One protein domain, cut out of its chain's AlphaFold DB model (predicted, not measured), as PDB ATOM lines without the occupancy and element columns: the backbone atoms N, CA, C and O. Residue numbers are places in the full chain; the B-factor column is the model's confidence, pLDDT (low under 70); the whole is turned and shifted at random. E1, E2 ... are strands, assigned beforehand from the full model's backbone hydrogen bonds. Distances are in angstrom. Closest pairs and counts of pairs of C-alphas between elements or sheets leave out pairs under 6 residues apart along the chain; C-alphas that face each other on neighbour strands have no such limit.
ATOM      1  N   ALA A 354     -43.449 -19.600 -24.731       36.94
ATOM      2  CA  ALA A 354     -43.060 -19.400 -26.121       36.94
ATOM      3  C   ALA A 354     -43.686 -20.444 -27.053       36.94
ATOM      4  O   ALA A 354     -43.860 -21.612 -26.683       36.94
ATOM      5  N   THR A 355     -44.010 -20.008 -28.269       35.41
ATOM      6  CA  THR A 355     -44.581 -20.868 -29.304       35.41
ATOM      7  C   THR A 355     -43.673 -22.073 -29.537       35.41
ATOM      8  O   THR A 355     -42.453 -21.937 -29.606       35.41
ATOM      9  N   THR A 356     -44.269 -23.268 -29.604       38.56
ATOM     10  CA  THR A 356     -43.527 -24.537 -29.635       38.56
ATOM     11  C   THR A 356     -42.534 -24.564 -30.787       38.56
ATOM     12  O   THR A 356     -42.928 -24.606 -31.958       38.56
ATOM     13  N   ALA A 357     -41.249 -24.559 -30.442       40.09
ATOM     14  CA  ALA A 357     -40.173 -24.691 -31.406       40.09
ATOM     15  C   ALA A 357     -40.189 -26.099 -32.039       40.09
ATOM     16  O   ALA A 357     -40.727 -27.049 -31.459       40.09
ATOM     17  N   PRO A 358     -39.584 -26.295 -33.225       40.72
ATOM     18  CA  PRO A 358     -39.292 -27.639 -33.703       40.72
ATOM     19  C   PRO A 358     -38.309 -28.308 -32.731       40.72
ATOM     20  O   PRO A 358     -37.124 -27.996 -32.747       40.72
ATOM     21  N   VAL A 359     -38.812 -29.214 -31.885       44.44
ATOM     22  CA  VAL A 359     -38.011 -29.912 -30.866       44.44
ATOM     23  C   VAL A 359     -36.830 -30.626 -31.520       44.44
ATOM     24  O   VAL A 359     -36.994 -31.640 -32.212       44.44
ATOM     25  N   GLU A 360     -35.627 -30.118 -31.262       43.94
ATOM     26  CA  GLU A 360     -34.389 -30.795 -31.602       43.94
ATOM     27  C   GLU A 360     -34.147 -31.865 -30.543       43.94
ATOM     28  O   GLU A 360     -33.808 -31.594 -29.391       43.94
ATOM     29  N   HIS A 361     -34.304 -33.131 -30.924       38.88
ATOM     30  CA  HIS A 361     -33.683 -34.177 -30.128       38.88
ATOM     31  C   HIS A 361     -32.165 -34.002 -30.244       38.88
ATOM     32  O   HIS A 361     -31.644 -33.975 -31.362       38.88
ATOM     33  N   GLY A 362     -31.463 -33.939 -29.106       31.67
ATOM     34  CA  GLY A 362     -29.999 -33.949 -29.080       31.67
ATOM     35  C   GLY A 362     -29.416 -35.159 -29.821       31.67
ATOM     36  O   GLY A 362     -30.142 -36.088 -30.181       31.67
ATOM     37  N   ARG A 446     -40.429 -37.104 -18.124       67.62
ATOM     38  CA  ARG A 446     -39.889 -36.337 -19.264       67.62
ATOM     39  C   ARG A 446     -40.205 -34.851 -19.119       67.62
ATOM     40  O   ARG A 446     -41.278 -34.497 -18.647       67.62
ATOM     41  N   PHE A 447     -39.285 -34.001 -19.560       73.69
ATOM     42  CA  PHE A 447     -39.398 -32.541 -19.498       73.69
ATOM     43  C   PHE A 447     -38.715 -31.903 -20.722       73.69
ATOM     44  O   PHE A 447     -38.068 -32.610 -21.502       73.69
ATOM     45  N   THR A 448     -38.834 -30.587 -20.908       80.94
ATOM     46  CA  THR A 448     -38.207 -29.878 -22.042       80.94
ATOM     47  C   THR A 448     -37.269 -28.783 -21.549       80.94
ATOM     48  O   THR A 448     -37.678 -27.917 -20.782       80.94
ATOM     49  N   TRP A 449     -36.024 -28.768 -22.029       81.69
ATOM     50  CA  TRP A 449     -35.168 -27.581 -21.962       81.69
ATOM     51  C   TRP A 449     -35.528 -26.634 -23.105       81.69
ATOM     52  O   TRP A 449     -35.548 -27.052 -24.260       81.69
ATOM     53  N   ARG A 450     -35.752 -25.356 -22.807       82.56
ATOM     54  CA  ARG A 450     -35.944 -24.285 -23.788       82.56
ATOM     55  C   ARG A 450     -34.850 -23.238 -23.611       82.56
ATOM     56  O   ARG A 450     -34.635 -22.751 -22.503       82.56
ATOM     57  N   SER A 451     -34.171 -22.883 -24.697       83.25
ATOM     58  CA  SER A 451     -33.081 -21.904 -24.696       83.25
ATOM     59  C   SER A 451     -33.346 -20.761 -25.668       83.25
ATOM     60  O   SER A 451     -33.761 -21.018 -26.799       83.25
ATOM     61  N   VAL A 452     -33.026 -19.529 -25.269       82.56
ATOM     62  CA  VAL A 452     -33.008 -18.342 -26.139       82.56
ATOM     63  C   VAL A 452     -31.622 -17.702 -26.073       82.56
ATOM     64  O   VAL A 452     -31.289 -17.019 -25.104       82.56
ATOM     65  N   TYR A 453     -30.809 -17.955 -27.096       82.56
ATOM     66  CA  TYR A 453     -29.478 -17.370 -27.276       82.56
ATOM     67  C   TYR A 453     -29.577 -16.056 -28.058       82.56
ATOM     68  O   TYR A 453     -30.354 -15.970 -29.011       82.56
ATOM     69  N   MET A 454     -28.788 -15.050 -27.680       79.56
ATOM     70  CA  MET A 454     -28.658 -13.802 -28.439       79.56
ATOM     71  C   MET A 454     -27.383 -13.833 -29.284       79.56
ATOM     72  O   MET A 454     -26.268 -13.860 -28.767       79.56
ATOM     73  N   ASP A 455     -27.552 -13.841 -30.603       74.62
ATOM     74  CA  ASP A 455     -26.449 -13.799 -31.558       74.62
ATOM     75  C   ASP A 455     -25.751 -12.419 -31.518       74.62
ATOM     76  O   ASP A 455     -26.432 -11.403 -31.355       74.62
ATOM     77  N   PRO A 456     -24.416 -12.325 -31.679       74.94
ATOM     78  CA  PRO A 456     -23.696 -11.056 -31.823       74.94
ATOM     79  C   PRO A 456     -24.195 -10.071 -32.898       74.94
ATOM     80  O   PRO A 456     -23.741  -8.926 -32.891       74.94
ATOM     81  N   ASP A 457     -25.086 -10.467 -33.815       72.25
ATOM     82  CA  ASP A 457     -25.778  -9.550 -34.740       72.25
ATOM     83  C   ASP A 457     -27.099  -8.959 -34.191       72.25
ATOM     84  O   ASP A 457     -27.688  -8.077 -34.822       72.25
ATOM     85  N   GLY A 458     -27.533  -9.393 -33.002       66.00
ATOM     86  CA  GLY A 458     -28.772  -8.994 -32.332       66.00
ATOM     87  C   GLY A 458     -29.955  -9.947 -32.544       66.00
ATOM     88  O   GLY A 458     -31.025  -9.705 -31.983       66.00
ATOM     89  N   ALA A 459     -29.809 -11.020 -33.329       70.19
ATOM     90  CA  ALA A 459     -30.886 -11.979 -33.564       70.19
ATOM     91  C   ALA A 459     -31.067 -12.971 -32.397       70.19
ATOM     92  O   ALA A 459     -30.127 -13.629 -31.951       70.19
ATOM     93  N   ALA A 460     -32.312 -13.150 -31.951       71.69
ATOM     94  CA  ALA A 460     -32.670 -14.179 -30.979       71.69
ATOM     95  C   ALA A 460     -32.805 -15.557 -31.653       71.69
ATOM     96  O   ALA A 460     -33.600 -15.728 -32.581       71.69
ATOM     97  N   ARG A 461     -32.077 -16.563 -31.157       76.25
ATOM     98  CA  ARG A 461     -32.200 -17.973 -31.562       76.25
ATOM     99  C   ARG A 461     -32.884 -18.775 -30.455       76.25
ATOM    100  O   ARG A 461     -32.296 -18.995 -29.399       76.25
ATOM    101  N   ALA A 462     -34.112 -19.229 -30.705       76.06
ATOM    102  CA  ALA A 462     -34.847 -20.116 -29.804       76.06
ATOM    103  C   ALA A 462     -34.684 -21.593 -30.212       76.06
ATOM    104  O   ALA A 462     -34.794 -21.924 -31.394       76.06
ATOM    105  N   LYS A 463     -34.466 -22.482 -29.235       75.25
ATOM    106  CA  LYS A 463     -34.434 -23.948 -29.400       75.25
ATOM    107  C   LYS A 463     -35.150 -24.654 -28.245       75.25
ATOM    108  O   LYS A 463     -35.221 -24.127 -27.134       75.25
ATOM    109  N   GLU A 464     -35.624 -25.870 -28.507       79.69
ATOM    110  CA  GLU A 464     -36.179 -26.791 -27.509       79.69
ATOM    111  C   GLU A 464     -35.532 -28.173 -27.618       79.69
ATOM    112  O   GLU A 464     -35.419 -28.721 -28.716       79.69
ATOM    113  N   PHE A 465     -35.174 -28.752 -26.471       77.56
ATOM    114  CA  PHE A 465     -34.553 -30.067 -26.344       77.56
ATOM    115  C   PHE A 465     -35.356 -30.932 -25.368       77.56
ATOM    116  O   PHE A 465     -35.498 -30.596 -24.191       77.56
ATOM    117  N   GLY A 466     -35.868 -32.069 -25.842       75.25
ATOM    118  CA  GLY A 466     -36.543 -33.042 -24.978       75.25
ATOM    119  C   GLY A 466     -35.550 -33.765 -24.062       75.25
ATOM    120  O   GLY A 466     -34.514 -34.234 -24.530       75.25
ATOM    121  N   ALA A 467     -35.883 -33.876 -22.777       76.00
ATOM    122  CA  ALA A 467     -35.006 -34.356 -21.714       76.00
ATOM    123  C   ALA A 467     -35.705 -35.358 -20.772       76.00
ATOM    124  O   ALA A 467     -36.933 -35.462 -20.731       76.00
ATOM    125  N   THR A 468     -34.902 -36.094 -19.997       73.56
ATOM    126  CA  THR A 468     -35.363 -37.058 -18.983       73.56
ATOM    127  C   THR A 468     -34.734 -36.713 -17.638       73.56
ATOM    128  O   THR A 468     -33.534 -36.434 -17.573       73.56
ATOM    129  N   ILE A 469     -35.537 -36.722 -16.575       71.56
ATOM    130  CA  ILE A 469     -35.100 -36.392 -15.211       71.56
ATOM    131  C   ILE A 469     -34.011 -37.372 -14.743       71.56
ATOM    132  O   ILE A 469     -34.059 -38.563 -15.048       71.56
ATOM    133  N   GLY A 470     -33.007 -36.862 -14.025       69.25
ATOM    134  CA  GLY A 470     -31.867 -37.636 -13.520       69.25
ATOM    135  C   GLY A 470     -30.773 -37.936 -14.558       69.25
ATOM    136  O   GLY A 470     -29.788 -38.591 -14.222       69.25
ATOM    137  N   ILE A 471     -30.907 -37.471 -15.809       74.19
ATOM    138  CA  ILE A 471     -29.939 -37.724 -16.890       74.19
ATOM    139  C   ILE A 471     -29.395 -36.392 -17.446       74.19
ATOM    140  O   ILE A 471     -30.172 -35.628 -18.027       74.19
ATOM    141  N   PRO A 472     -28.078 -36.105 -17.341       75.69
ATOM    142  CA  PRO A 472     -27.470 -34.909 -17.929       75.69
ATOM    143  C   PRO A 472     -27.595 -34.874 -19.460       75.69
ATOM    144  O   PRO A 472     -27.270 -35.848 -20.139       75.69
ATOM    145  N   GLN A 473     -28.033 -33.737 -20.004       81.31
ATOM    146  CA  GLN A 473     -28.272 -33.523 -21.434       81.31
ATOM    147  C   GLN A 473     -27.250 -32.542 -22.032       81.31
ATOM    148  O   GLN A 473     -27.139 -31.417 -21.537       81.31
ATOM    149  N   PRO A 474     -26.513 -32.914 -23.094       79.81
ATOM    150  CA  PRO A 474     -25.658 -31.988 -23.833       79.81
ATOM    151  C   PRO A 474     -26.504 -31.120 -24.786       79.81
ATOM    152  O   PRO A 474     -27.202 -31.656 -25.648       79.81
ATOM    153  N   LEU A 475     -26.438 -29.791 -24.643       83.50
ATOM    154  CA  LEU A 475     -27.255 -28.822 -25.388       83.50
ATOM    155  C   LEU A 475     -26.389 -27.966 -26.331       83.50
ATOM    156  O   LEU A 475     -25.465 -27.293 -25.879       83.50
ATOM    157  N   ASP A 476     -26.717 -27.964 -27.625       84.75
ATOM    158  CA  ASP A 476     -26.182 -27.051 -28.655       84.75
ATOM    159  C   ASP A 476     -27.143 -25.860 -28.786       84.75
ATOM    160  O   ASP A 476     -28.155 -25.963 -29.487       84.75
ATOM    161  N   VAL A 477     -26.882 -24.760 -28.069       83.38
ATOM    162  CA  VAL A 477     -27.791 -23.595 -28.019       83.38
ATOM    163  C   VAL A 477     -27.458 -22.557 -29.088       83.38
ATOM    164  O   VAL A 477     -28.345 -21.834 -29.543       83.38
ATOM    165  N   THR A 478     -26.201 -22.507 -29.535       82.00
ATOM    166  CA  THR A 478     -25.749 -21.630 -30.623       82.00
ATOM    167  C   THR A 478     -26.203 -22.123 -32.001       82.00
ATOM    168  O   THR A 478     -26.510 -21.313 -32.883       82.00
ATOM    169  N   GLY A 479     -26.304 -23.441 -32.192       77.50
ATOM    170  CA  GLY A 479     -26.592 -24.089 -33.470       77.50
ATOM    171  C   GLY A 479     -25.353 -24.341 -34.332       77.50
ATOM    172  O   GLY A 479     -25.484 -24.381 -35.557       77.50
ATOM    173  N   ASP A 480     -24.161 -24.466 -33.737       76.69
ATOM    174  CA  ASP A 480     -22.913 -24.760 -34.467       76.69
ATOM    175  C   ASP A 480     -22.661 -26.273 -34.670       76.69
ATOM    176  O   ASP A 480     -21.785 -26.663 -35.450       76.69
ATOM    177  N   GLY A 481     -23.467 -27.126 -34.023       72.44
ATOM    178  CA  GLY A 481     -23.341 -28.584 -34.038       72.44
ATOM    179  C   GLY A 481     -22.513 -29.169 -32.888       72.44
ATOM    180  O   GLY A 481     -22.209 -30.366 -32.915       72.44
ATOM    181  N   ARG A 482     -22.135 -28.365 -31.887       77.31
ATOM    182  CA  ARG A 482     -21.391 -28.777 -30.686       77.31
ATOM    183  C   ARG A 482     -22.179 -28.424 -29.421       77.31
ATOM    184  O   ARG A 482     -22.892 -27.429 -29.399       77.31
ATOM    185  N   PRO A 483     -22.065 -29.212 -28.337       78.69
ATOM    186  CA  PRO A 483     -22.757 -28.889 -27.099       78.69
ATOM    187  C   PRO A 483     -22.057 -27.741 -26.360       78.69
ATOM    188  O   PRO A 483     -20.947 -27.905 -25.853       78.69
ATOM    189  N   ASP A 484     -22.729 -26.597 -26.265       86.38
ATOM    190  CA  ASP A 484     -22.328 -25.436 -25.465       86.38
ATOM    191  C   ASP A 484     -22.468 -25.704 -23.958       86.38
ATOM    192  O   ASP A 484     -21.651 -25.255 -23.151       86.38
ATOM    193  N   LEU A 485     -23.508 -26.447 -23.566       88.06
ATOM    194  CA  LEU A 485     -23.863 -26.707 -22.170       88.06
ATOM    195  C   LEU A 485     -24.088 -28.199 -21.897       88.06
ATOM    196  O   LEU A 485     -24.444 -28.970 -22.787       88.06
ATOM    197  N   LEU A 486     -23.946 -28.583 -20.631       86.75
ATOM    198  CA  LEU A 486     -24.395 -29.853 -20.068       86.75
ATOM    199  C   LEU A 486     -25.386 -29.545 -18.936       86.75
ATOM    200  O   LEU A 486     -25.003 -28.937 -17.937       86.75
ATOM    201  N   ALA A 487     -26.655 -29.919 -19.112       86.06
ATOM    202  CA  ALA A 487     -27.764 -29.495 -18.255       86.06
ATOM    203  C   ALA A 487     -28.573 -30.682 -17.704       86.06
ATOM    204  O   ALA A 487     -28.940 -31.599 -18.439       86.06
ATOM    205  N   LEU A 488     -28.878 -30.658 -16.409       83.81
ATOM    206  CA  LEU A 488     -29.572 -31.701 -15.656       83.81
ATOM    207  C   LEU A 488     -30.722 -31.088 -14.844       83.81
ATOM    208  O   LEU A 488     -30.563 -30.034 -14.228       83.81
ATOM    209  N   VAL A 489     -31.853 -31.793 -14.813       82.00
ATOM    210  CA  VAL A 489     -32.864 -31.671 -13.756       82.00
ATOM    211  C   VAL A 489     -32.862 -32.975 -12.973       82.00
ATOM    212  O   VAL A 489     -32.992 -34.049 -13.564       82.00
ATOM    213  N   ASP A 490     -32.733 -32.873 -11.659       77.81
ATOM    214  CA  ASP A 490     -32.912 -33.963 -10.703       77.81
ATOM    215  C   ASP A 490     -34.130 -33.671  -9.807       77.81
ATOM    216  O   ASP A 490     -34.528 -32.512  -9.664       77.81
ATOM    217  N   LEU A 491     -34.737 -34.701  -9.213       71.50
ATOM    218  CA  LEU A 491     -35.856 -34.559  -8.274       71.50
ATOM    219  C   LEU A 491     -35.489 -35.182  -6.930       71.50
ATOM    220  O   LEU A 491     -35.236 -36.382  -6.834       71.50
ATOM    221  N   THR A 492     -35.520 -34.370  -5.878       67.19
ATOM    222  CA  THR A 492     -35.205 -34.793  -4.506       67.19
ATOM    223  C   THR A 492     -36.428 -34.660  -3.597       67.19
ATOM    224  O   THR A 492     -37.330 -33.877  -3.888       67.19
ATOM    225  N   GLY A 493     -36.499 -35.437  -2.512       57.78
ATOM    226  CA  GLY A 493     -37.590 -35.339  -1.535       57.78
ATOM    227  C   GLY A 493     -37.924 -36.649  -0.817       57.78
ATOM    228  O   GLY A 493     -37.630 -37.740  -1.300       57.78
ATOM    229  N   GLU A 494     -38.579 -36.525   0.336       48.88
ATOM    230  CA  GLU A 494     -39.233 -37.615   1.068       48.88
ATOM    231  C   GLU A 494     -40.674 -37.198   1.426       48.88
ATOM    232  O   GLU A 494     -41.014 -36.016   1.437       48.88
ATOM    233  N   GLY A 495     -41.543 -38.165   1.731       45.62
ATOM    234  CA  GLY A 495     -42.876 -37.915   2.304       45.62
ATOM    235  C   GLY A 495     -43.978 -37.456   1.337       45.62
ATOM    236  O   GLY A 495     -45.145 -37.686   1.638       45.62
ATOM    237  N   GLY A 496     -43.634 -36.895   0.175       49.91
ATOM    238  CA  GLY A 496     -44.593 -36.487  -0.863       49.91
ATOM    239  C   GLY A 496     -44.194 -35.212  -1.608       49.91
ATOM    240  O   GLY A 496     -44.569 -35.050  -2.766       49.91
ATOM    241  N   ASN A 497     -43.383 -34.358  -0.984       53.94
ATOM    242  CA  ASN A 497     -42.912 -33.115  -1.589       53.94
ATOM    243  C   ASN A 497     -41.837 -33.416  -2.644       53.94
ATOM    244  O   ASN A 497     -40.918 -34.202  -2.396       53.94
ATOM    245  N   ILE A 498     -41.943 -32.770  -3.807       62.34
ATOM    246  CA  ILE A 498     -41.004 -32.905  -4.924       62.34
ATOM    247  C   ILE A 498     -40.195 -31.612  -5.026       62.34
ATOM    248  O   ILE A 498     -40.744 -30.550  -5.299       62.34
ATOM    249  N   VAL A 499     -38.884 -31.714  -4.817       68.06
ATOM    250  CA  VAL A 499     -37.932 -30.595  -4.820       68.06
ATOM    251  C   VAL A 499     -37.054 -30.709  -6.073       68.06
ATOM    252  O   VAL A 499     -36.069 -31.466  -6.060       68.06
ATOM    253  N   PRO A 500     -37.403 -30.030  -7.185       72.12
ATOM    254  CA  PRO A 500     -36.570 -30.014  -8.378       72.12
ATOM    255  C   PRO A 500     -35.248 -29.279  -8.145       72.12
ATOM    256  O   PRO A 500     -35.194 -28.182  -7.586       72.12
ATOM    257  N   ARG A 501     -34.165 -29.886  -8.639       81.56
ATOM    258  CA  ARG A 501     -32.826 -29.302  -8.677       81.56
ATOM    259  C   ARG A 501     -32.345 -29.182 -10.116       81.56
ATOM    260  O   ARG A 501     -32.172 -30.180 -10.808       81.56
ATOM    261  N   ILE A 502     -32.057 -27.959 -10.535       86.25
ATOM    262  CA  ILE A 502     -31.364 -27.643 -11.781       86.25
ATOM    263  C   ILE A 502     -29.850 -27.652 -11.537       86.25
ATOM    264  O   ILE A 502     -29.363 -27.113 -10.538       86.25
ATOM    265  N   GLN A 503     -29.098 -28.224 -12.476       87.50
ATOM    266  CA  GLN A 503     -27.647 -28.073 -12.609       87.50
ATOM    267  C   GLN A 503     -27.295 -27.826 -14.079       87.50
ATOM    268  O   GLN A 503     -27.751 -28.554 -14.957       87.50
ATOM    269  N   VAL A 504     -26.473 -26.819 -14.362       89.44
ATOM    270  CA  VAL A 504     -26.007 -26.476 -15.712       89.44
ATOM    271  C   VAL A 504     -24.513 -26.177 -15.655       89.44
ATOM    272  O   VAL A 504     -24.042 -25.489 -14.754       89.44
ATOM    273  N   THR A 505     -23.742 -26.714 -16.597       88.88
ATOM    274  CA  THR A 505     -22.291 -26.495 -16.709       88.88
ATOM    275  C   THR A 505     -21.929 -26.145 -18.146       88.88
ATOM    276  O   THR A 505     -22.397 -26.793 -19.083       88.88
ATOM    277  N   LYS A 506     -21.087 -25.131 -18.330       87.06
ATOM    278  CA  LYS A 506     -20.588 -24.684 -19.634       87.06
ATOM    279  C   LYS A 506     -19.465 -25.605 -20.108       87.06
ATOM    280  O   LYS A 506     -18.558 -25.919 -19.339       87.06
ATOM    281  N   THR A 507     -19.518 -26.075 -21.353       85.62
ATOM    282  CA  THR A 507     -18.501 -27.010 -21.859       85.62
ATOM    283  C   THR A 507     -17.208 -26.287 -22.241       85.62
ATOM    284  O   THR A 507     -17.193 -25.095 -22.544       85.62
ATOM    285  N   ASN A 508     -16.111 -27.045 -22.316       74.50
ATOM    286  CA  ASN A 508     -14.804 -26.551 -22.768       74.50
ATOM    287  C   ASN A 508     -14.788 -26.051 -24.233       74.50
ATOM    288  O   ASN A 508     -13.778 -25.500 -24.668       74.50
ATOM    289  N   GLY A 509     -15.857 -26.280 -25.007       69.00
ATOM    290  CA  GLY A 509     -15.987 -25.836 -26.399       69.00
ATOM    291  C   GLY A 509     -16.831 -24.573 -26.596       69.00
ATOM    292  O   GLY A 509     -16.801 -24.013 -27.691       69.00
ATOM    293  N   ALA A 510     -17.571 -24.134 -25.575       82.25
ATOM    294  CA  ALA A 510     -18.571 -23.075 -25.690       82.25
ATOM    295  C   ALA A 510     -17.958 -21.667 -25.873       82.25
ATOM    296  O   ALA A 510     -16.884 -21.381 -25.329       82.25
ATOM    297  N   PRO A 511     -18.653 -20.734 -26.552       82.94
ATOM    298  CA  PRO A 511     -18.244 -19.334 -26.642       82.94
ATOM    299  C   PRO A 511     -18.025 -18.669 -25.274       82.94
ATOM    300  O   PRO A 511     -18.829 -18.807 -24.348       82.94
ATOM    301  N   ALA A 512     -16.943 -17.890 -25.149       80.75
ATOM    302  CA  ALA A 512     -16.599 -17.199 -23.902       80.75
ATOM    303  C   ALA A 512     -17.728 -16.254 -23.438       80.75
ATOM    304  O   ALA A 512     -18.179 -16.345 -22.293       80.75
ATOM    305  N   SER A 513     -18.243 -15.431 -24.358       86.62
ATOM    306  CA  SER A 513     -19.527 -14.741 -24.202       86.62
ATOM    307  C   SER A 513     -20.640 -15.612 -24.783       86.62
ATOM    308  O   SER A 513     -20.568 -15.977 -25.954       86.62
ATOM    309  N   LEU A 514     -21.632 -15.961 -23.964       87.81
ATOM    310  CA  LEU A 514     -22.790 -16.777 -24.327       87.81
ATOM    311  C   LEU A 514     -24.054 -16.162 -23.687       87.81
ATOM    312  O   LEU A 514     -24.533 -16.693 -22.684       87.81
ATOM    313  N   PRO A 515     -24.548 -15.008 -24.181       87.81
ATOM    314  CA  PRO A 515     -25.745 -14.358 -23.649       87.81
ATOM    315  C   PRO A 515     -26.985 -15.217 -23.924       87.81
ATOM    316  O   PRO A 515     -27.356 -15.463 -25.076       87.81
ATOM    317  N   LEU A 516     -27.595 -15.731 -22.856       85.94
ATOM    318  CA  LEU A 516     -28.510 -16.868 -22.939       85.94
ATOM    319  C   LEU A 516     -29.589 -16.828 -21.854       85.94
ATOM    320  O   LEU A 516     -29.272 -16.682 -20.677       85.94
ATOM    321  N   SER A 517     -30.839 -17.084 -22.232       85.62
ATOM    322  CA  SER A 517     -31.850 -17.606 -21.307       85.62
ATOM    323  C   SER A 517     -31.975 -19.117 -21.492       85.62
ATOM    324  O   SER A 517     -31.978 -19.603 -22.626       85.62
ATOM    325  N   LEU A 518     -32.057 -19.862 -20.391       87.12
ATOM    326  CA  LEU A 518     -32.262 -21.310 -20.372       87.12
ATOM    327  C   LEU A 518     -33.268 -21.658 -19.273       87.12
ATOM    328  O   LEU A 518     -32.994 -21.442 -18.095       87.12
ATOM    329  N   GLN A 519     -34.409 -22.228 -19.661       84.94
ATOM    330  CA  GLN A 519     -35.493 -22.633 -18.763       84.94
ATOM    331  C   GLN A 519     -35.842 -24.112 -18.982       84.94
ATOM    332  O   GLN A 519     -35.952 -24.572 -20.119       84.94
ATOM    333  N   ALA A 520     -36.033 -24.862 -17.901       81.94
ATOM    334  CA  ALA A 520     -36.707 -26.153 -17.916       81.94
ATOM    335  C   ALA A 520     -38.222 -25.931 -17.822       81.94
ATOM    336  O   ALA A 520     -38.682 -25.131 -17.008       81.94
ATOM    337  N   LEU A 521     -38.982 -26.649 -18.647       80.75
ATOM    338  CA  LEU A 521     -40.438 -26.741 -18.615       80.75
ATOM    339  C   LEU A 521     -40.812 -28.107 -18.037       80.75
ATOM    340  O   LEU A 521     -40.476 -29.133 -18.636       80.75
ATOM    341  N   LEU A 522     -41.496 -28.112 -16.893       75.94
ATOM    342  CA  LEU A 522     -41.908 -29.302 -16.153       75.94
ATOM    343  C   LEU A 522     -43.427 -29.290 -15.929       75.94
ATOM    344  O   LEU A 522     -43.999 -28.260 -15.589       75.94
ATOM    345  N   THR A 523     -44.057 -30.458 -16.029       69.12
ATOM    346  CA  THR A 523     -45.434 -30.702 -15.566       69.12
ATOM    347  C   THR A 523     -45.351 -31.834 -14.547       69.12
ATOM    348  O   THR A 523     -44.729 -32.861 -14.831       69.12
ATOM    349  N   LEU A 524     -45.889 -31.643 -13.340       65.62
ATOM    350  CA  LEU A 524     -45.695 -32.596 -12.244       65.62
ATOM    351  C   LEU A 524     -46.737 -33.736 -12.277       65.62
ATOM    352  O   LEU A 524     -47.865 -33.548 -12.733       65.62
ATOM    353  N   PRO A 525     -46.409 -34.954 -11.799       55.22
ATOM    354  CA  PRO A 525     -47.369 -36.054 -11.806       55.22
ATOM    355  C   PRO A 525     -48.606 -35.753 -10.944       55.22
ATOM    356  O   PRO A 525     -48.499 -35.610  -9.727       55.22
ATOM    357  N   ASN A 526     -49.787 -35.793 -11.572       53.47
ATOM    358  CA  ASN A 526     -51.110 -35.462 -11.010       53.47
ATOM    359  C   ASN A 526     -51.404 -33.960 -10.812       53.47
ATOM    360  O   ASN A 526     -52.432 -33.636 -10.222       53.47
ATOM    361  N   ASP A 527     -50.570 -33.069 -11.347       58.78
ATOM    362  CA  ASP A 527     -50.791 -31.622 -11.355       58.78
ATOM    363  C   ASP A 527     -50.788 -31.116 -12.813       58.78
ATOM    364  O   ASP A 527     -49.820 -31.371 -13.535       58.78
ATOM    365  N   PRO A 528     -51.859 -30.461 -13.304       63.03
ATOM    366  CA  PRO A 528     -51.888 -29.919 -14.661       63.03
ATOM    367  C   PRO A 528     -51.052 -28.634 -14.814       63.03
ATOM    368  O   PRO A 528     -50.772 -28.227 -15.944       63.03
ATOM    369  N   THR A 529     -50.637 -28.010 -13.706       66.12
ATOM    370  CA  THR A 529     -49.822 -26.790 -13.693       66.12
ATOM    371  C   THR A 529     -48.505 -27.007 -14.434       66.12
ATOM    372  O   THR A 529     -47.793 -27.994 -14.219       66.12
ATOM    373  N   THR A 530     -48.152 -26.067 -15.314       72.31
ATOM    374  CA  THR A 530     -46.849 -26.079 -15.989       72.31
ATOM    375  C   THR A 530     -45.902 -25.104 -15.308       72.31
ATOM    376  O   THR A 530     -46.177 -23.911 -15.194       72.31
ATOM    377  N   TYR A 531     -44.759 -25.629 -14.881       74.00
ATOM    378  CA  TYR A 531     -43.700 -24.899 -14.207       74.00
ATOM    379  C   TYR A 531     -42.554 -24.610 -15.174       74.00
ATOM    380  O   TYR A 531     -42.018 -25.512 -15.823       74.00
ATOM    381  N   ARG A 532     -42.139 -23.347 -15.237       78.12
ATOM    382  CA  ARG A 532     -40.942 -22.873 -15.937       78.12
ATOM    383  C   ARG A 532     -39.917 -22.467 -14.885       78.12
ATOM    384  O   ARG A 532     -40.240 -21.647 -14.035       78.12
ATOM    385  N   PHE A 533     -38.690 -22.977 -14.950       78.00
ATOM    386  CA  PHE A 533     -37.610 -22.575 -14.035       78.00
ATOM    387  C   PHE A 533     -36.241 -22.594 -14.718       78.00
ATOM    388  O   PHE A 533     -35.935 -23.512 -15.476       78.00
ATOM    389  N   GLY A 534     -35.380 -21.622 -14.426       83.12
ATOM    390  CA  GLY A 534     -34.012 -21.587 -14.943       83.12
ATOM    391  C   GLY A 534     -33.334 -20.241 -14.732       83.12
ATOM    392  O   GLY A 534     -33.543 -19.601 -13.704       83.12
ATOM    393  N   TYR A 535     -32.524 -19.798 -15.692       84.12
ATOM    394  CA  TYR A 535     -31.811 -18.521 -15.606       84.12
ATOM    395  C   TYR A 535     -31.878 -17.701 -16.897       84.12
ATOM    396  O   TYR A 535     -32.081 -18.224 -17.994       84.12
ATOM    397  N   ASP A 536     -31.664 -16.397 -16.752       84.38
ATOM    398  CA  ASP A 536     -31.452 -15.441 -17.825       84.38
ATOM    399  C   ASP A 536     -30.105 -14.720 -17.638       84.38
ATOM    400  O   ASP A 536     -29.763 -14.217 -16.568       84.38
ATOM    401  N   THR A 537     -29.323 -14.722 -18.713       85.62
ATOM    402  CA  THR A 537     -28.037 -14.036 -18.892       85.62
ATOM    403  C   THR A 537     -27.969 -13.385 -20.281       85.62
ATOM    404  O   THR A 537     -26.883 -13.138 -20.801       85.62
ATOM    405  N   ARG A 538     -29.120 -13.104 -20.925       83.75
ATOM    406  CA  ARG A 538     -29.213 -12.422 -22.236       83.75
ATOM    407  C   ARG A 538     -28.533 -11.040 -22.227       83.75
ATOM    408  O   ARG A 538     -28.067 -10.592 -23.269       83.75
ATOM    409  N   THR A 539     -28.424 -10.401 -21.060       79.31
ATOM    410  CA  THR A 539     -27.720  -9.126 -20.814       79.31
ATOM    411  C   THR A 539     -26.235  -9.280 -20.448       79.31
ATOM    412  O   THR A 539     -25.529  -8.279 -20.333       79.31
ATOM    413  N   SER A 540     -25.749 -10.509 -20.250       85.44
ATOM    414  CA  SER A 540     -24.419 -10.817 -19.715       85.44
ATOM    415  C   SER A 540     -23.772 -12.000 -20.463       85.44
ATOM    416  O   SER A 540     -23.444 -11.894 -21.644       85.44
ATOM    417  N   THR A 541     -23.525 -13.123 -19.787       89.12
ATOM    418  CA  THR A 541     -23.051 -14.389 -20.361       89.12
ATOM    419  C   THR A 541     -23.355 -15.527 -19.392       89.12
ATOM    420  O   THR A 541     -23.199 -15.364 -18.182       89.12
ATOM    421  N   ALA A 542     -23.745 -16.691 -19.913       87.00
ATOM    422  CA  ALA A 542     -23.973 -17.881 -19.102       87.00
ATOM    423  C   ALA A 542     -22.719 -18.236 -18.267       87.00
ATOM    424  O   ALA A 542     -21.615 -18.308 -18.839       87.00
ATOM    425  N   PRO A 543     -22.869 -18.487 -16.949       87.62
ATOM    426  CA  PRO A 543     -21.755 -18.787 -16.053       87.62
ATOM    427  C   PRO A 543     -21.115 -20.152 -16.376       87.62
ATOM    428  O   PRO A 543     -21.773 -21.021 -16.955       87.62
ATOM    429  N   PRO A 544     -19.846 -20.397 -15.986       87.44
ATOM    430  CA  PRO A 544     -19.208 -21.707 -16.137       87.44
ATOM    431  C   PRO A 544     -19.961 -22.858 -15.449       87.44
ATOM    432  O   PRO A 544     -19.985 -23.969 -15.975       87.44
ATOM    433  N   GLY A 545     -20.612 -22.589 -14.316       88.00
ATOM    434  CA  GLY A 545     -21.515 -23.501 -13.623       88.00
ATOM    435  C   GLY A 545     -22.638 -22.749 -12.906       88.00
ATOM    436  O   GLY A 545     -22.441 -21.631 -12.425       88.00
ATOM    437  N   PHE A 546     -23.808 -23.379 -12.849       88.75
ATOM    438  CA  PHE A 546     -25.032 -22.898 -12.212       88.75
ATOM    439  C   PHE A 546     -25.787 -24.072 -11.573       88.75
ATOM    440  O   PHE A 546     -25.886 -25.150 -12.162       88.75
ATOM    441  N   SER A 547     -26.377 -23.866 -10.402       87.06
ATOM    442  CA  SER A 547     -27.378 -24.755  -9.818       87.06
ATOM    443  C   SER A 547     -28.466 -23.937  -9.130       87.06
ATOM    444  O   SER A 547     -28.173 -22.917  -8.512       87.06
ATOM    445  N   ALA A 548     -29.706 -24.412  -9.222       84.62
ATOM    446  CA  ALA A 548     -30.831 -23.904  -8.449       84.62
ATOM    447  C   ALA A 548     -31.588 -25.085  -7.828       84.62
ATOM    448  O   ALA A 548     -31.935 -26.029  -8.538       84.62
ATOM    449  N   LEU A 549     -31.834 -25.049  -6.522       78.56
ATOM    450  CA  LEU A 549     -32.740 -25.951  -5.813       78.56
ATOM    451  C   LEU A 549     -34.031 -25.189  -5.519       78.56
ATOM    452  O   LEU A 549     -33.967 -24.090  -4.970       78.56
ATOM    453  N   ILE A 550     -35.180 -25.759  -5.877       72.62
ATOM    454  CA  ILE A 550     -36.483 -25.114  -5.698       72.62
ATOM    455  C   ILE A 550     -37.336 -25.994  -4.785       72.62
ATOM    456  O   ILE A 550     -37.747 -27.094  -5.145       72.62
ATOM    457  N   LEU A 551     -37.562 -25.507  -3.570       68.69
ATOM    458  CA  LEU A 551     -38.347 -26.130  -2.513       68.69
ATOM    459  C   LEU A 551     -39.794 -25.644  -2.636       68.69
ATOM    460  O   LEU A 551     -40.061 -24.476  -2.371       68.69
ATOM    461  N   LEU A 552     -40.716 -26.527  -3.017       62.53
ATOM    462  CA  LEU A 552     -42.158 -26.253  -3.059       62.53
ATOM    463  C   LEU A 552     -42.876 -27.128  -2.019       62.53
ATOM    464  O   LEU A 552     -42.557 -28.314  -1.882       62.53
ATOM    465  N   GLY A 553     -43.840 -26.565  -1.287       57.47
ATOM    466  CA  GLY A 553     -44.672 -27.313  -0.341       57.47
ATOM    467  C   GLY A 553     -45.727 -26.458   0.368       57.47
ATOM    468  O   GLY A 553     -45.739 -25.236   0.232       57.47
ATOM    469  N   ASP A 554     -46.582 -27.114   1.158       49.09
ATOM    470  CA  ASP A 554     -47.823 -26.586   1.773       49.09
ATOM    471  C   ASP A 554     -47.636 -25.505   2.875       49.09
ATOM    472  O   ASP A 554     -48.435 -25.397   3.807       49.09
ATOM    473  N   GLY A 555     -46.560 -24.718   2.813       49.97
ATOM    474  CA  GLY A 555     -46.242 -23.661   3.776       49.97
ATOM    475  C   GLY A 555     -45.035 -22.792   3.411       49.97
ATOM    476  O   GLY A 555     -44.419 -22.217   4.303       49.97
ATOM    477  N   GLY A 556     -44.636 -22.731   2.134       58.38
ATOM    478  CA  GLY A 556     -43.535 -21.868   1.700       58.38
ATOM    479  C   GLY A 556     -42.909 -22.252   0.362       58.38
ATOM    480  O   GLY A 556     -43.118 -23.350  -0.157       58.38
ATOM    481  N   ALA A 557     -42.098 -21.337  -0.169       65.00
ATOM    482  CA  ALA A 557     -41.299 -21.528  -1.374       65.00
ATOM    483  C   ALA A 557     -39.833 -21.167  -1.091       65.00
ATOM    484  O   ALA A 557     -39.528 -20.071  -0.634       65.00
ATOM    485  N   GLY A 558     -38.901 -22.080  -1.352       68.69
ATOM    486  CA  GLY A 558     -37.469 -21.837  -1.180       68.69
ATOM    487  C   GLY A 558     -36.717 -21.915  -2.500       68.69
ATOM    488  O   GLY A 558     -36.966 -22.808  -3.305       68.69
ATOM    489  N   LEU A 559     -35.762 -21.017  -2.698       74.25
ATOM    490  CA  LEU A 559     -34.833 -21.003  -3.816       74.25
ATOM    491  C   LEU A 559     -33.401 -20.938  -3.269       74.25
ATOM    492  O   LEU A 559     -33.028 -19.980  -2.596       74.25
ATOM    493  N   GLU A 560     -32.582 -21.943  -3.564       79.81
ATOM    494  CA  GLU A 560     -31.143 -21.931  -3.263       79.81
ATOM    495  C   GLU A 560     -30.369 -21.921  -4.580       79.81
ATOM    496  O   GLU A 560     -30.477 -22.853  -5.376       79.81
ATOM    497  N   VAL A 561     -29.614 -20.853  -4.823       82.00
ATOM    498  CA  VAL A 561     -28.866 -20.577  -6.053       82.00
ATOM    499  C   VAL A 561     -27.373 -20.695  -5.768       82.00
ATOM    500  O   VAL A 561     -26.881 -20.176  -4.770       82.00
ATOM    501  N   ALA A 562     -26.624 -21.324  -6.665       83.00
ATOM    502  CA  ALA A 562     -25.167 -21.287  -6.656       83.00
ATOM    503  C   ALA A 562     -24.660 -21.129  -8.090       83.00
ATOM    504  O   ALA A 562     -24.988 -21.938  -8.959       83.00
ATOM    505  N   ALA A 563     -23.864 -20.098  -8.349       83.25
ATOM    506  CA  ALA A 563     -23.309 -19.808  -9.662       83.25
ATOM    507  C   ALA A 563     -21.835 -19.399  -9.546       83.25
ATOM    508  O   ALA A 563     -21.402 -18.812  -8.561       83.25
ATOM    509  N   SER A 564     -21.036 -19.736 -10.558       82.31
ATOM    510  CA  SER A 564     -19.602 -19.427 -10.575       82.31
ATOM    511  C   SER A 564     -19.278 -18.234 -11.477       82.31
ATOM    512  O   SER A 564     -19.792 -18.171 -12.593       82.31
ATOM    513  N   GLY A 565     -18.306 -17.409 -11.085       81.19
ATOM    514  CA  GLY A 565     -17.716 -16.360 -11.927       81.19
ATOM    515  C   GLY A 565     -18.226 -14.952 -11.612       81.19
ATOM    516  O   GLY A 565     -18.961 -14.750 -10.657       81.19
ATOM    517  N   ASP A 566     -17.816 -13.973 -12.418       80.19
ATOM    518  CA  ASP A 566     -18.017 -12.546 -12.108       80.19
ATOM    519  C   ASP A 566     -19.176 -11.873 -12.875       80.19
ATOM    520  O   ASP A 566     -19.360 -10.663 -12.771       80.19
ATOM    521  N   ALA A 567     -19.934 -12.622 -13.683       85.75
ATOM    522  CA  ALA A 567     -21.004 -12.081 -14.529       85.75
ATOM    523  C   ALA A 567     -22.357 -12.038 -13.802       85.75
ATOM    524  O   ALA A 567     -22.668 -12.949 -13.037       85.75
ATOM    525  N   ALA A 568     -23.175 -11.022 -14.090       85.94
ATOM    526  CA  ALA A 568     -24.549 -10.919 -13.597       85.94
ATOM    527  C   ALA A 568     -25.421 -12.098 -14.068       85.94
ATOM    528  O   ALA A 568     -25.302 -12.536 -15.218       85.94
ATOM    529  N   VAL A 569     -26.317 -12.579 -13.206       86.06
ATOM    530  CA  VAL A 569     -27.235 -13.703 -13.469       86.06
ATOM    531  C   VAL A 569     -28.610 -13.367 -12.901       86.06
ATOM    532  O   VAL A 569     -28.707 -12.973 -11.744       86.06
ATOM    533  N   ALA A 570     -29.674 -13.582 -13.674       85.12
ATOM    534  CA  ALA A 570     -31.033 -13.630 -13.143       85.12
ATOM    535  C   ALA A 570     -31.526 -15.077 -13.080       85.12
ATOM    536  O   ALA A 570     -31.447 -15.803 -14.065       85.12
ATOM    537  N   VAL A 571     -32.054 -15.511 -11.940       83.88
ATOM    538  CA  VAL A 571     -32.856 -16.736 -11.842       83.88
ATOM    539  C   VAL A 571     -34.293 -16.374 -12.181       83.88
ATOM    540  O   VAL A 571     -34.812 -15.384 -11.681       83.88
ATOM    541  N   THR A 572     -34.923 -17.151 -13.057       79.44
ATOM    542  CA  THR A 572     -36.271 -16.867 -13.566       79.44
ATOM    543  C   THR A 572     -37.167 -18.078 -13.374       79.44
ATOM    544  O   THR A 572     -36.755 -19.211 -13.646       79.44
ATOM    545  N   GLY A 573     -38.397 -17.841 -12.939       74.56
ATOM    546  CA  GLY A 573     -39.442 -18.847 -12.903       74.56
ATOM    547  C   GLY A 573     -40.782 -18.295 -13.365       74.56
ATOM    548  O   GLY A 573     -41.014 -17.088 -13.348       74.56
ATOM    549  N   ALA A 574     -41.663 -19.183 -13.808       72.38
ATOM    550  CA  ALA A 574     -43.056 -18.859 -14.070       72.38
ATOM    551  C   ALA A 574     -43.957 -20.073 -13.832       72.38
ATOM    552  O   ALA A 574     -43.542 -21.219 -14.024       72.38
ATOM    553  N   ILE A 575     -45.190 -19.804 -13.427       71.00
ATOM    554  CA  ILE A 575     -46.243 -20.784 -13.184       71.00
ATOM    555  C   ILE A 575     -47.382 -20.465 -14.152       71.00
ATOM    556  O   ILE A 575     -47.896 -19.347 -14.153       71.00
ATOM    557  N   THR A 576     -47.763 -21.436 -14.982       68.56
ATOM    558  CA  THR A 576     -48.922 -21.343 -15.881       68.56
ATOM    559  C   THR A 576     -50.062 -22.196 -15.304       68.56
ATOM    560  O   THR A 576     -49.913 -23.426 -15.264       68.56
ATOM    561  N   PRO A 577     -51.178 -21.592 -14.848       59.62
ATOM    562  CA  PRO A 577     -52.373 -22.322 -14.423       59.62
ATOM    563  C   PRO A 577     -53.001 -23.143 -15.562       59.62
ATOM    564  O   PRO A 577     -52.766 -22.888 -16.744       59.62
ATOM    565  N   ASP A 578     -53.833 -24.129 -15.214       54.25
ATOM    566  CA  ASP A 578     -54.623 -24.868 -16.203       54.25
ATOM    567  C   ASP A 578     -55.884 -24.078 -16.590       54.25
ATOM    568  O   ASP A 578     -56.764 -23.840 -15.759       54.25
ATOM    569  N   ALA A 607     -51.531 -12.932 -24.409       46.44
ATOM    570  CA  ALA A 607     -50.538 -13.767 -23.743       46.44
ATOM    571  C   ALA A 607     -51.219 -14.795 -22.818       46.44
ATOM    572  O   ALA A 607     -52.311 -14.514 -22.319       46.44
ATOM    573  N   PRO A 608     -50.614 -15.980 -22.602       50.41
ATOM    574  CA  PRO A 608     -51.094 -16.897 -21.579       50.41
ATOM    575  C   PRO A 608     -50.940 -16.249 -20.204       50.41
ATOM    576  O   PRO A 608     -49.911 -15.637 -19.928       50.41
ATOM    577  N   GLU A 609     -51.963 -16.432 -19.380       61.59
ATOM    578  CA  GLU A 609     -52.015 -16.054 -17.972       61.59
ATOM    579  C   GLU A 609     -50.885 -16.771 -17.203       61.59
ATOM    580  O   GLU A 609     -50.856 -18.002 -17.132       61.59
ATOM    581  N   GLU A 610     -49.910 -16.021 -16.682       66.38
ATOM    582  CA  GLU A 610     -48.757 -16.550 -15.948       66.38
ATOM    583  C   GLU A 610     -48.419 -15.707 -14.709       66.38
ATOM    584  O   GLU A 610     -48.380 -14.477 -14.737       66.38
ATOM    585  N   GLN A 611     -48.038 -16.391 -13.630       71.75
ATOM    586  CA  GLN A 611     -47.338 -15.778 -12.501       71.75
ATOM    587  C   GLN A 611     -45.834 -15.966 -12.704       71.75
ATOM    588  O   GLN A 611     -45.333 -17.090 -12.632       71.75
ATOM    589  N   ARG A 612     -45.108 -14.883 -12.995       75.00
ATOM    590  CA  ARG A 612     -43.657 -14.870 -13.245       75.00
ATOM    591  C   ARG A 612     -42.911 -14.278 -12.057       75.00
ATOM    592  O   ARG A 612     -43.365 -13.305 -11.466       75.00
ATOM    593  N   PHE A 613     -41.730 -14.811 -11.762       74.94
ATOM    594  CA  PHE A 613     -40.797 -14.201 -10.821       74.94
ATOM    595  C   PHE A 613     -39.361 -14.222 -11.352       74.94
ATOM    596  O   PHE A 613     -38.932 -15.151 -12.047       74.94
ATOM    597  N   GLY A 614     -38.606 -13.195 -10.987       78.25
ATOM    598  CA  GLY A 614     -37.190 -13.028 -11.262       78.25
ATOM    599  C   GLY A 614     -36.425 -12.727  -9.978       78.25
ATOM    600  O   GLY A 614     -36.921 -12.051  -9.082       78.25
ATOM    601  N   VAL A 615     -35.195 -13.223  -9.888       82.31
ATOM    602  CA  VAL A 615     -34.225 -12.839  -8.858       82.31
ATOM    603  C   VAL A 615     -32.913 -12.546  -9.567       82.31
ATOM    604  O   VAL A 615     -32.261 -13.467 -10.061       82.31
ATOM    605  N   SER A 616     -32.539 -11.276  -9.661       86.50
ATOM    606  CA  SER A 616     -31.319 -10.833 -10.332       86.50
ATOM    607  C   SER A 616     -30.185 -10.592  -9.342       86.50
ATOM    608  O   SER A 616     -30.396 -10.116  -8.233       86.50
ATOM    609  N   PHE A 617     -28.968 -10.927  -9.759       86.62
ATOM    610  CA  PHE A 617     -27.735 -10.663  -9.028       86.62
ATOM    611  C   PHE A 617     -26.759  -9.947  -9.966       86.62
ATOM    612  O   PHE A 617     -26.529 -10.415 -11.087       86.62
ATOM    613  N   ASP A 618     -26.164  -8.834  -9.526       87.75
ATOM    614  CA  ASP A 618     -25.149  -8.101 -10.307       87.75
ATOM    615  C   ASP A 618     -23.846  -8.902 -10.512       87.75
ATOM    616  O   ASP A 618     -23.133  -8.698 -11.500       87.75
ATOM    617  N   ARG A 619     -23.596  -9.888  -9.645       82.38
ATOM    618  CA  ARG A 619     -22.619 -10.967  -9.815       82.38
ATOM    619  C   ARG A 619     -23.249 -12.321  -9.494       82.38
ATOM    620  O   ARG A 619     -23.999 -12.438  -8.537       82.38
ATOM    621  N   ALA A 620     -22.887 -13.359 -10.245       76.69
ATOM    622  CA  ALA A 620     -23.165 -14.754  -9.913       76.69
ATOM    623  C   ALA A 620     -22.750 -15.086  -8.455       76.69
ATOM    624  O   ALA A 620     -21.552 -15.067  -8.158       76.69
ATOM    625  N   PRO A 621     -23.698 -15.392  -7.545       74.69
ATOM    626  CA  PRO A 621     -23.386 -15.638  -6.139       74.69
ATOM    627  C   PRO A 621     -22.839 -17.055  -5.947       74.69
ATOM    628  O   PRO A 621     -23.437 -18.017  -6.443       74.69
ATOM    629  N   ALA A 622     -21.753 -17.222  -5.181       71.44
ATOM    630  CA  ALA A 622     -21.190 -18.556  -4.937       71.44
ATOM    631  C   ALA A 622     -22.175 -19.442  -4.154       71.44
ATOM    632  O   ALA A 622     -22.279 -20.646  -4.403       71.44
ATOM    633  N   SER A 623     -22.949 -18.818  -3.264       72.31
ATOM    634  CA  SER A 623     -24.204 -19.347  -2.736       72.31
ATOM    635  C   SER A 623     -25.126 -18.200  -2.333       72.31
ATOM    636  O   SER A 623     -24.744 -17.387  -1.493       72.31
ATOM    637  N   ALA A 624     -26.344 -18.182  -2.867       69.94
ATOM    638  CA  ALA A 624     -27.444 -17.362  -2.383       69.94
ATOM    639  C   ALA A 624     -28.633 -18.244  -2.005       69.94
ATOM    640  O   ALA A 624     -28.950 -19.222  -2.679       69.94
ATOM    641  N   ARG A 625     -29.318 -17.887  -0.924       72.25
ATOM    642  CA  ARG A 625     -30.575 -18.505  -0.501       72.25
ATOM    643  C   ARG A 625     -31.654 -17.438  -0.495       72.25
ATOM    644  O   ARG A 625     -31.348 -16.289  -0.210       72.25
ATOM    645  N   ILE A 626     -32.879 -17.830  -0.818       68.69
ATOM    646  CA  ILE A 626     -34.113 -17.078  -0.612       68.69
ATOM    647  C   ILE A 626     -35.127 -18.098  -0.112       68.69
ATOM    648  O   ILE A 626     -35.634 -18.908  -0.881       68.69
ATOM    649  N   ALA A 627     -35.386 -18.115   1.189       63.75
ATOM    650  CA  ALA A 627     -36.480 -18.896   1.753       63.75
ATOM    651  C   ALA A 627     -37.666 -17.960   1.987       63.75
ATOM    652  O   ALA A 627     -37.507 -17.031   2.768       63.75
ATOM    653  N   LEU A 628     -38.800 -18.203   1.323       62.66
ATOM    654  CA  LEU A 628     -40.098 -17.596   1.621       62.66
ATOM    655  C   LEU A 628     -40.886 -18.559   2.517       62.66
ATOM    656  O   LEU A 628     -41.487 -19.519   2.029       62.66
ATOM    657  N   ASP A 629     -40.848 -18.331   3.828       58.25
ATOM    658  CA  ASP A 629     -41.739 -19.013   4.778       58.25
ATOM    659  C   ASP A 629     -43.136 -18.388   4.659       58.25
ATOM    660  O   ASP A 629     -43.263 -17.167   4.769       58.25
TER     661      ASP A 629
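What this domain is: This is residues 354 to 362, 446 to 578 and 607 to 629 of the 1206 residues of an uncharacterized protein of Aeromicrobium sp. A1-2 (UniProt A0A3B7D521). Two antiparallel sheets of six strands lie face to face as a sandwich, well formed, with their strands crossed at 34 degrees and both sheets twisted. The chain passes back and forth between the two layers, changing sheet at the links E2 to E3, E5 to E6, E7 to E8, E9 to E10 and E11 to E12. The printed part has 165 residues with twelve named strands, E1 to E12 in order along the chain, and no named helix; the class is all strand. One sheet has the order E2 - E1 - E6 - E7 - E10 - E11 and the other E3 - E4 - E5 - E8 - E9 - E12. The whole is compact, with a radius of gyration of the C-alphas of 15.3 A, and its C-alphas span 45 by 34 by 32 A.

How they stand to each other: After residues 354 to 362 and a cut, E1, residues 446 to 454, and E2, residues 460 to 468, form a hairpin, with N 449 and O 465 2.9 A apart. E2 is an edge strand of its sheet. On the other side of E1 is E6, residues 516 to 523, antiparallel at 161 degrees, with N 450 and O 519 2.8 A apart. E6 forms a hairpin with E7, residues 530 to 536, where N 520 and O 533 are 2.8 A apart. E10, residues 569 to 576, is the antiparallel neighbour of E7, with N 532 and O 574 at 2.8 A. E11, residues 611 to 617, is the other edge strand, and its O 615 is 2.8 A from N 571 of E10. In the second sheet E3, residues 473 to 475, E4, residues 485 to 492, and E5, residues 499 to 506, make a meander, each strand the antiparallel neighbour of the one before. N 473 and O 487 of the hairpin E3 and E4 are 2.8 A apart, and N 488 and O 503 of the hairpin E4 and E5 are 2.8 A apart. E8, residues 545 to 553, is antiparallel to E5 at 171 degrees, with N 504 and O 546 at 2.8 A. E8 forms a hairpin with E9, residues 556 to 563, where N 549 and O 560 are 2.8 A apart. E12, residues 624 to 629, is an edge strand antiparallel to E9 at 178 degrees, with N 559 and O 626 at 2.8 A. The parts of the two sheets that face each other are 9.8 A centre to centre, and their best planes are 16 degrees apart. Between the sheets, the closest C-alphas of E5 and E7 are those of Ile 502 and Gly 534, 7.3 A apart. E8 and E10 are near each other, with 5 pairs of C-alphas within 10 A. E2 and E12 are apart.

Where its parts are: E1 runs from C-alpha 446 at (-39.889, -36.337, -19.264) to C-alpha 454 over 26.8 A, and E2 is 26.0 A long. E3 is 6.2 A, E4 22.5 A and E5 23.6 A. E6 is 23.1 A and E7 18.8 A. E8 is 27.0 A, starting from C-alpha 545 at (-21.515, -23.501, -13.623), and E9 is 23.3 A. E10 is 23.1 A, E11 20.6 A and E12 16.1 A, ending at C-alpha 629 at (-41.739, -19.013, 4.778).

The domain as a whole: The two C-alphas farthest apart are those of Asp 457 and Gly 495, 49.7 A. Residues 363 to 445 and 579 to 606 are not printed; the C-alphas across these cuts are 14.1 A and 14.0 A apart. Of the links that are printed whole, none is long. The mean pLDDT of the printed part is 73.6, and 48 residues are under 70, among them residues 354 to 362, 492 to 499, 523 to 529 and 551 to 558.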